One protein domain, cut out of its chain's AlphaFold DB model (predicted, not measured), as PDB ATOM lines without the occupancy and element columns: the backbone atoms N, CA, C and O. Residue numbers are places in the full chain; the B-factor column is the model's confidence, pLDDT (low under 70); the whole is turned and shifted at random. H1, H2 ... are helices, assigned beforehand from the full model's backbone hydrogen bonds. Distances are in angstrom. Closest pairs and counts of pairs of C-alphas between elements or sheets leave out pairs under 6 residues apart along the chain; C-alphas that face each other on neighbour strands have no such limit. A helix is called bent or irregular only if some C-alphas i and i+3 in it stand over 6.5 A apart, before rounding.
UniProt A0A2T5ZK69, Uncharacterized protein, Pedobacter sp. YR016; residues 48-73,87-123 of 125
ATOM      1  N   ARG A  48     -25.609  38.624  38.445       82.81
ATOM      2  CA  ARG A  48     -24.624  39.416  39.199       82.81
ATOM      3  C   ARG A  48     -23.221  38.813  39.122       82.81
ATOM      4  O   ARG A  48     -22.254  39.556  38.987       82.81
ATOM      5  N   ILE A  49     -23.110  37.483  39.143       85.69
ATOM      6  CA  ILE A  49     -21.828  36.774  39.008       85.69
ATOM      7  C   ILE A  49     -21.269  36.969  37.594       85.69
ATOM      8  O   ILE A  49     -20.079  37.233  37.431       85.69
ATOM      9  N   ILE A  50     -22.135  36.918  36.577       86.00
ATOM     10  CA  ILE A  50     -21.754  37.147  35.175       86.00
ATOM     11  C   ILE A  50     -21.191  38.564  35.001       86.00
ATOM     12  O   ILE A  50     -20.116  38.730  34.426       86.00
ATOM     13  N   TYR A  51     -21.870  39.577  35.546       83.44
ATOM     14  CA  TYR A  51     -21.382  40.957  35.506       83.44
ATOM     15  C   TYR A  51     -20.084  41.150  36.295       83.44
ATOM     16  O   TYR A  51     -19.214  41.888  35.840       83.44
ATOM     17  N   GLY A  52     -19.912  40.462  37.429       86.25
ATOM     18  CA  GLY A  52     -18.669  40.500  38.205       86.25
ATOM     19  C   GLY A  52     -17.466  39.982  37.414       86.25
ATOM     20  O   GLY A  52     -16.439  40.654  37.338       86.25
ATOM     21  N   ILE A  53     -17.612  38.827  36.757       87.31
ATOM     22  CA  ILE A  53     -16.554  38.259  35.909       87.31
ATOM     23  C   ILE A  53     -16.278  39.185  34.716       87.31
ATOM     24  O   ILE A  53     -15.122  39.511  34.445       87.31
ATOM     25  N   ALA A  54     -17.322  39.671  34.040       86.19
ATOM     26  CA  ALA A  54     -17.175  40.570  32.896       86.19
ATOM     27  C   ALA A  54     -16.452  41.881  33.258       86.19
ATOM     28  O   ALA A  54     -15.617  42.353  32.487       86.19
ATOM     29  N   ALA A  55     -16.725  42.445  34.437       90.75
ATOM     30  CA  ALA A  55     -16.082  43.669  34.904       90.75
ATOM     31  C   ALA A  55     -14.576  43.486  35.150       90.75
ATOM     32  O   ALA A  55     -13.791  44.344  34.752       90.75
ATOM     33  N   ILE A  56     -14.161  42.363  35.749       92.06
ATOM     34  CA  ILE A  56     -12.740  42.065  35.999       92.06
ATOM     35  C   ILE A  56     -11.982  41.925  34.676       92.06
ATOM     36  O   ILE A  56     -10.936  42.548  34.497       92.06
ATOM     37  N   PHE A  57     -12.529  41.161  33.726       90.88
ATOM     38  CA  PHE A  57     -11.925  41.014  32.400       90.88
ATOM     39  C   PHE A  57     -11.868  42.343  31.639       90.88
ATOM     40  O   PHE A  57     -10.835  42.670  31.056       90.88
ATOM     41  N   GLY A  58     -12.939  43.142  31.685       92.06
ATOM     42  CA  GLY A  58     -12.963  44.475  31.084       92.06
ATOM     43  C   GLY A  58     -11.898  45.399  31.675       92.06
ATOM     44  O   GLY A  58     -11.143  46.022  30.931       92.06
ATOM     45  N   ALA A  59     -11.773  45.435  33.003       92.25
ATOM     46  CA  ALA A  59     -10.748  46.219  33.687       92.25
ATOM     47  C   ALA A  59      -9.325  45.776  33.312       92.25
ATOM     48  O   ALA A  59      -8.451  46.623  33.139       92.25
ATOM     49  N   PHE A  60      -9.099  44.471  33.135       91.81
ATOM     50  CA  PHE A  60      -7.801  43.927  32.733       91.81
ATOM     51  C   PHE A  60      -7.417  44.322  31.300       91.81
ATOM     52  O   PHE A  60      -6.279  44.692  31.032       91.81
ATOM     53  N   ILE A  61      -8.372  44.305  30.367       90.75
ATOM     54  CA  ILE A  61      -8.133  44.770  28.993       90.75
ATOM     55  C   ILE A  61      -7.828  46.273  28.992       90.75
ATOM     56  O   ILE A  61      -6.870  46.718  28.360       90.75
ATOM     57  N   VAL A  62      -8.614  47.058  29.734       94.12
ATOM     58  CA  VAL A  62      -8.422  48.509  29.844       94.12
ATOM     59  C   VAL A  62      -7.065  48.844  30.467       94.12
ATOM     60  O   VAL A  62      -6.380  49.737  29.971       94.12
ATOM     61  N   SER A  63      -6.633  48.123  31.503       87.19
ATOM     62  CA  SER A  63      -5.335  48.366  32.139       87.19
ATOM     63  C   SER A  63      -4.165  48.075  31.197       87.19
ATOM     64  O   SER A  63      -3.224  48.868  31.146       87.19
ATOM     65  N   VAL A  64      -4.244  47.009  30.393       87.75
ATOM     66  CA  VAL A  64      -3.239  46.695  29.364       87.75
ATOM     67  C   VAL A  64      -3.189  47.784  28.289       87.75
ATOM     68  O   VAL A  64      -2.099  48.197  27.896       87.75
ATOM     69  N   LEU A  65      -4.342  48.295  27.845       87.69
ATOM     70  CA  LEU A  65      -4.400  49.388  26.868       87.69
ATOM     71  C   LEU A  65      -3.805  50.687  27.418       87.69
ATOM     72  O   LEU A  65      -3.003  51.330  26.742       87.69
ATOM     73  N   ILE A  66      -4.151  51.055  28.654       90.19
ATOM     74  CA  ILE A  66      -3.588  52.235  29.320       90.19
ATOM     75  C   ILE A  66      -2.075  52.077  29.475       90.19
ATOM     76  O   ILE A  66      -1.335  53.005  29.163       90.19
ATOM     77  N   TYR A  67      -1.607  50.907  29.909       86.06
ATOM     78  CA  TYR A  67      -0.182  50.619  30.035       86.06
ATOM     79  C   TYR A  67       0.542  50.737  28.689       86.06
ATOM     80  O   TYR A  67       1.606  51.353  28.625       86.06
ATOM     81  N   ALA A  68      -0.038  50.201  27.613       83.06
ATOM     82  CA  ALA A  68       0.531  50.301  26.275       83.06
ATOM     83  C   ALA A  68       0.676  51.765  25.837       83.06
ATOM     84  O   ALA A  68       1.756  52.156  25.405       83.06
ATOM     85  N   ILE A  69      -0.366  52.581  26.017       83.94
ATOM     86  CA  ILE A  69      -0.353  54.008  25.663       83.94
ATOM     87  C   ILE A  69       0.639  54.787  26.540       83.94
ATOM     88  O   ILE A  69       1.440  55.561  26.018       83.94
ATOM     89  N   ALA A  70       0.637  54.557  27.855       82.00
ATOM     90  CA  ALA A  70       1.497  55.258  28.810       82.00
ATOM     91  C   ALA A  70       2.996  54.974  28.607       82.00
ATOM     92  O   ALA A  70       3.825  55.823  28.921       82.00
ATOM     93  N   ASN A  71       3.349  53.801  28.071       76.88
ATOM     94  CA  ASN A  71       4.734  53.450  27.742       76.88
ATOM     95  C   ASN A  71       5.150  53.880  26.323       76.88
ATOM     96  O   ASN A  71       6.292  53.635  25.932       76.88
ATOM     97  N   THR A  72       4.272  54.526  25.545       72.31
ATOM     98  CA  THR A  72       4.662  55.113  24.255       72.31
ATOM     99  C   THR A  72       5.266  56.503  24.463       72.31
ATOM    100  O   THR A  72       4.641  57.398  25.027       72.31
ATOM    101  N   SER A  73       6.512  56.700  24.029       56.06
ATOM    102  CA  SER A  73       7.190  57.994  24.085       56.06
ATOM    103  C   SER A  73       6.822  58.848  22.869       56.06
ATOM    104  O   SER A  73       6.945  58.443  21.713       56.06
ATOM    105  N   SER A  87      10.707  41.756  18.014       55.78
ATOM    106  CA  SER A  87      11.275  41.774  19.374       55.78
ATOM    107  C   SER A  87      10.234  41.968  20.484       55.78
ATOM    108  O   SER A  87      10.411  41.434  21.579       55.78
ATOM    109  N   ALA A  88       9.139  42.687  20.216       56.97
ATOM    110  CA  ALA A  88       8.042  42.851  21.172       56.97
ATOM    111  C   ALA A  88       7.156  41.596  21.228       56.97
ATOM    112  O   ALA A  88       6.901  41.086  22.317       56.97
ATOM    113  N   VAL A  89       6.796  41.039  20.064       59.06
ATOM    114  CA  VAL A  89       6.077  39.762  19.910       59.06
ATOM    115  C   VAL A  89       6.866  38.643  20.576       59.06
ATOM    116  O   VAL A  89       6.302  37.936  21.393       59.06
ATOM    117  N   ASN A  90       8.175  38.520  20.360       60.06
ATOM    118  CA  ASN A  90       8.957  37.445  20.985       60.06
ATOM    119  C   ASN A  90       9.057  37.562  22.518       60.06
ATOM    120  O   ASN A  90       9.288  36.559  23.194       60.06
ATOM    121  N   LYS A  91       8.871  38.763  23.088       62.66
ATOM    122  CA  LYS A  91       8.896  38.984  24.543       62.66
ATOM    123  C   LYS A  91       7.517  38.811  25.190       62.66
ATOM    124  O   LYS A  91       7.443  38.322  26.315       62.66
ATOM    125  N   THR A  92       6.436  39.183  24.499       60.66
ATOM    126  CA  THR A  92       5.056  39.091  25.017       60.66
ATOM    127  C   THR A  92       4.344  37.798  24.616       60.66
ATOM    128  O   THR A  92       3.553  37.270  25.388       60.66
ATOM    129  N   LEU A  93       4.640  37.258  23.435       64.75
ATOM    130  CA  LEU A  93       4.155  35.974  22.921       64.75
ATOM    131  C   LEU A  93       5.213  34.906  23.183       64.75
ATOM    132  O   LEU A  93       5.772  34.290  22.275       64.75
ATOM    133  N   THR A  94       5.500  34.687  24.462       72.25
ATOM    134  CA  THR A  94       6.279  33.519  24.865       72.25
ATOM    135  C   THR A  94       5.526  32.250  24.436       72.25
ATOM    136  O   THR A  94       4.298  32.201  24.568       72.25
ATOM    137  N   PRO A  95       6.219  31.196  23.966       75.88
ATOM    138  CA  PRO A  95       5.569  29.978  23.471       75.88
ATOM    139  C   PRO A  95       4.590  29.349  24.471       75.88
ATOM    140  O   PRO A  95       3.540  28.853  24.079       75.88
ATOM    141  N   GLY A  96       4.888  29.435  25.772       82.44
ATOM    142  CA  GLY A  96       3.995  28.952  26.828       82.44
ATOM    143  C   GLY A  96       2.676  29.724  26.922       82.44
ATOM    144  O   GLY A  96       1.628  29.107  27.095       82.44
ATOM    145  N   PHE A  97       2.699  31.051  26.752       81.25
ATOM    146  CA  PHE A  97       1.487  31.876  26.755       81.25
ATOM    147  C   PHE A  97       0.612  31.575  25.535       81.25
ATOM    148  O   PHE A  97      -0.584  31.344  25.684       81.25
ATOM    149  N   LEU A  98       1.218  31.498  24.345       82.75
ATOM    150  CA  LEU A  98       0.513  31.125  23.116       82.75
ATOM    151  C   LEU A  98      -0.113  29.733  23.218       82.75
ATOM    152  O   LEU A  98      -1.264  29.549  22.832       82.75
ATOM    153  N   MET A  99       0.619  28.762  23.766       79.12
ATOM    154  CA  MET A  99       0.123  27.397  23.906       79.12
ATOM    155  C   MET A  99      -1.010  27.296  24.931       79.12
ATOM    156  O   MET A  99      -2.002  26.627  24.658       79.12
ATOM    157  N   ALA A 100      -0.908  27.996  26.067       85.31
ATOM    158  CA  ALA A 100      -1.978  28.061  27.061       85.31
ATOM    159  C   ALA A 100      -3.231  28.760  26.511       85.31
ATOM    160  O   ALA A 100      -4.340  28.262  26.692       85.31
ATOM    161  N   PHE A 101      -3.052  29.876  25.802       87.88
ATOM    162  CA  PHE A 101      -4.137  30.614  25.158       87.88
ATOM    163  C   PHE A 101      -4.873  29.742  24.130       87.88
ATOM    164  O   PHE A 101      -6.088  29.587  24.208       87.88
ATOM    165  N   LEU A 102      -4.129  29.074  23.243       88.25
ATOM    166  CA  LEU A 102      -4.697  28.202  22.213       88.25
ATOM    167  C   LEU A 102      -5.407  26.984  22.832       88.25
ATOM    168  O   LEU A 102      -6.485  26.604  22.379       88.25
ATOM    169  N   PHE A 103      -4.866  26.405  23.911       89.75
ATOM    170  CA  PHE A 103      -5.529  25.317  24.642       89.75
ATOM    171  C   PHE A 103      -6.878  25.744  25.225       89.75
ATOM    172  O   PHE A 103      -7.867  25.021  25.088       89.75
ATOM    173  N   ILE A 104      -6.924  26.914  25.867       90.12
ATOM    174  CA  ILE A 104      -8.154  27.455  26.452       90.12
ATOM    175  C   ILE A 104      -9.182  27.726  25.347       90.12
ATOM    176  O   ILE A 104     -10.333  27.304  25.475       90.12
ATOM    177  N   ASP A 105      -8.763  28.342  24.241       90.88
ATOM    178  CA  ASP A 105      -9.643  28.637  23.107       90.88
ATOM    179  C   ASP A 105     -10.223  27.368  22.472       90.88
ATOM    180  O   ASP A 105     -11.419  27.319  22.178       90.88
ATOM    181  N   VAL A 106      -9.424  26.308  22.317       89.62
ATOM    182  CA  VAL A 106      -9.901  25.019  21.786       89.62
ATOM    183  C   VAL A 106     -10.923  24.371  22.722       89.62
ATOM    184  O   VAL A 106     -11.941  23.858  22.253       89.62
ATOM    185  N   ILE A 107     -10.703  24.421  24.039       91.00
ATOM    186  CA  ILE A 107     -11.657  23.889  25.025       91.00
ATOM    187  C   ILE A 107     -12.981  24.663  24.958       91.00
ATOM    188  O   ILE A 107     -14.051  24.050  24.896       91.00
ATOM    189  N   ILE A 108     -12.925  25.998  24.922       85.88
ATOM    190  CA  ILE A 108     -14.118  26.850  24.806       85.88
ATOM    191  C   ILE A 108     -14.851  26.570  23.488       85.88
ATOM    192  O   ILE A 108     -16.074  26.395  23.490       85.88
ATOM    193  N   ALA A 109     -14.119  26.468  22.376       89.69
ATOM    194  CA  ALA A 109     -14.679  26.156  21.066       89.69
ATOM    195  C   ALA A 109     -15.379  24.792  21.056       89.69
ATOM    196  O   ALA A 109     -16.486  24.687  20.526       89.69
ATOM    197  N   LEU A 110     -14.796  23.769  21.686       88.06
ATOM    198  CA  LEU A 110     -15.388  22.433  21.765       88.06
ATOM    199  C   LEU A 110     -16.676  22.427  22.600       88.06
ATOM    200  O   LEU A 110     -17.688  21.883  22.160       88.06
ATOM    201  N   ILE A 111     -16.671  23.081  23.767       85.19
ATOM    202  CA  ILE A 111     -17.867  23.213  24.618       85.19
ATOM    203  C   ILE A 111     -18.983  23.945  23.861       85.19
ATOM    204  O   ILE A 111     -20.154  23.547  23.914       85.19
ATOM    205  N   TYR A 112     -18.635  25.009  23.137       86.06
ATOM    206  CA  TYR A 112     -19.592  25.771  22.344       86.06
ATOM    207  C   TYR A 112     -20.126  24.962  21.156       86.06
ATOM    208  O   TYR A 112     -21.335  24.941  20.917       86.06
ATOM    209  N   PHE A 113     -19.254  24.239  20.458       86.12
ATOM    210  CA  PHE A 113     -19.618  23.367  19.345       86.12
ATOM    211  C   PHE A 113     -20.561  22.238  19.788       86.12
ATOM    212  O   PHE A 113     -21.600  22.007  19.164       86.12
ATOM    213  N   ASP A 114     -20.272  21.606  20.923       82.75
ATOM    214  CA  ASP A 114     -21.129  20.594  21.543       82.75
ATOM    215  C   ASP A 114     -22.484  21.191  21.989       82.75
ATOM    216  O   ASP A 114     -23.556  20.618  21.768       82.75
ATOM    217  N   SER A 115     -22.479  22.416  22.527       78.62
ATOM    218  CA  SER A 115     -23.704  23.172  22.835       78.62
ATOM    219  C   SER A 115     -24.554  23.461  21.587       78.62
ATOM    220  O   SER A 115     -25.780  23.313  21.632       78.62
ATOM    221  N   ILE A 116     -23.932  23.807  20.454       82.56
ATOM    222  CA  ILE A 116     -24.628  24.000  19.172       82.56
ATOM    223  C   ILE A 116     -25.280  22.693  18.707       82.56
ATOM    224  O   ILE A 116     -26.453  22.703  18.321       82.56
ATOM    225  N   LEU A 117     -24.557  21.571  18.764       81.19
ATOM    226  CA  LEU A 117     -25.082  20.266  18.350       81.19
ATOM    227  C   LEU A 117     -26.275  19.829  19.213       81.19
ATOM    228  O   LEU A 117     -27.296  19.392  18.673       81.19
ATOM    229  N   ARG A 118     -26.201  20.012  20.538       78.50
ATOM    230  CA  ARG A 118     -27.320  19.717  21.454       78.50
ATOM    231  C   ARG A 118     -28.566  20.552  21.160       78.50
ATOM    232  O   ARG A 118     -29.672  20.017  21.151       78.50
ATOM    233  N   ARG A 119     -28.404  21.846  20.866       69.75
ATOM    234  CA  ARG A 119     -29.532  22.729  20.508       69.75
ATOM    235  C   ARG A 119     -30.186  22.336  19.184       69.75
ATOM    236  O   ARG A 119     -31.393  22.507  19.044       69.75
ATOM    237  N   LYS A 120     -29.418  21.799  18.229       59.06
ATOM    238  CA  LYS A 120     -29.969  21.266  16.972       59.06
ATOM    239  C   LYS A 120     -30.763  19.977  17.193       59.06
ATOM    240  O   LYS A 120     -31.822  19.836  16.596       59.06
ATOM    241  N   LYS A 121     -30.321  19.090  18.095       56.56
ATOM    242  CA  LYS A 121     -31.088  17.884  18.464       56.56
ATOM    243  C   LYS A 121     -32.408  18.214  19.173       56.56
ATOM    244  O   LYS A 121     -33.408  17.574  18.891       56.56
ATOM    245  N   ALA A 122     -32.434  19.246  20.018       54.69
ATOM    246  CA  ALA A 122     -33.645  19.678  20.727       54.69
ATOM    247  C   ALA A 122     -34.675  20.435  19.858       54.69
ATOM    248  O   ALA A 122     -35.779  20.682  20.321       54.69
ATOM    249  N   LYS A 123     -34.316  20.837  18.629       45.25
ATOM    250  CA  LYS A 123     -35.233  21.453  17.647       45.25
ATOM    251  C   LYS A 123     -35.731  20.475  16.573       45.25
ATOM    252  O   LYS A 123     -36.528  20.877  15.735       45.25
TER     253      LYS A 123
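What this domain is: This is residues 48 to 73 and 87 to 123 of the 125 residues of an uncharacterized protein of Pedobacter sp. YR016 (UniProt A0A2T5ZK69). Two long helices, H1 and H3, run in roughly opposite senses with an empty gap between them, and a short helix, H2, sits just before the beginning of H3, at that end of it. The parts form an open, flat frame with no packed core, as no helix touches another. The printed part has 63 residues with three named helices, in the order H1, H2, H3, and no named strand; the class is all helix. The whole is extended, with a radius of gyration of the C-alphas of 17.4 A, and the C-alphas span 56 by 32 by 15 A.

How they stand to each other: H1, residues 48 to 70, stands apart from H2, residues 87 to 92, with no C-alpha of the one within 8 A of the other. H1 is apart from H3, residues 95 to 121, by the same measure. H2 and H3 are also apart, though a tight link of 2 residues, Leu 93 and Thr 94, joins them. Residues 48 to 73 and residues 87 to 123 stand free. In H1, H2 and H3 every O i to N i+4 pair is within hydrogen-bond range.

Where its parts are: H1 begins at C-alpha 48, at (-24.624, 39.416, 39.199), and ends at C-alpha 70, at (1.497, 55.258, 28.810), 32.3 A away. H2, six residues, runs from Ser 87 to Thr 92. H3, the longest helix with 27 residues, goes from C-alpha 95, at (5.569, 29.978, 23.471), to C-alpha 121, at (-31.088, 17.884, 18.464), over 38.9 A. No helix is bent or irregular.

The domain as a whole: The two C-alphas farthest apart are those of Ser 73 and Lys 123, at 56.4 A. Residues 74 to 86 are not printed, and C-alphas 73 and 87 are 17.4 A apart across this cut, which lies in the link from H1 to H2. The mean pLDDT of the printed part is 80.0; residue 73, residues 87 to 93 and residues 119 to 123 are under 70.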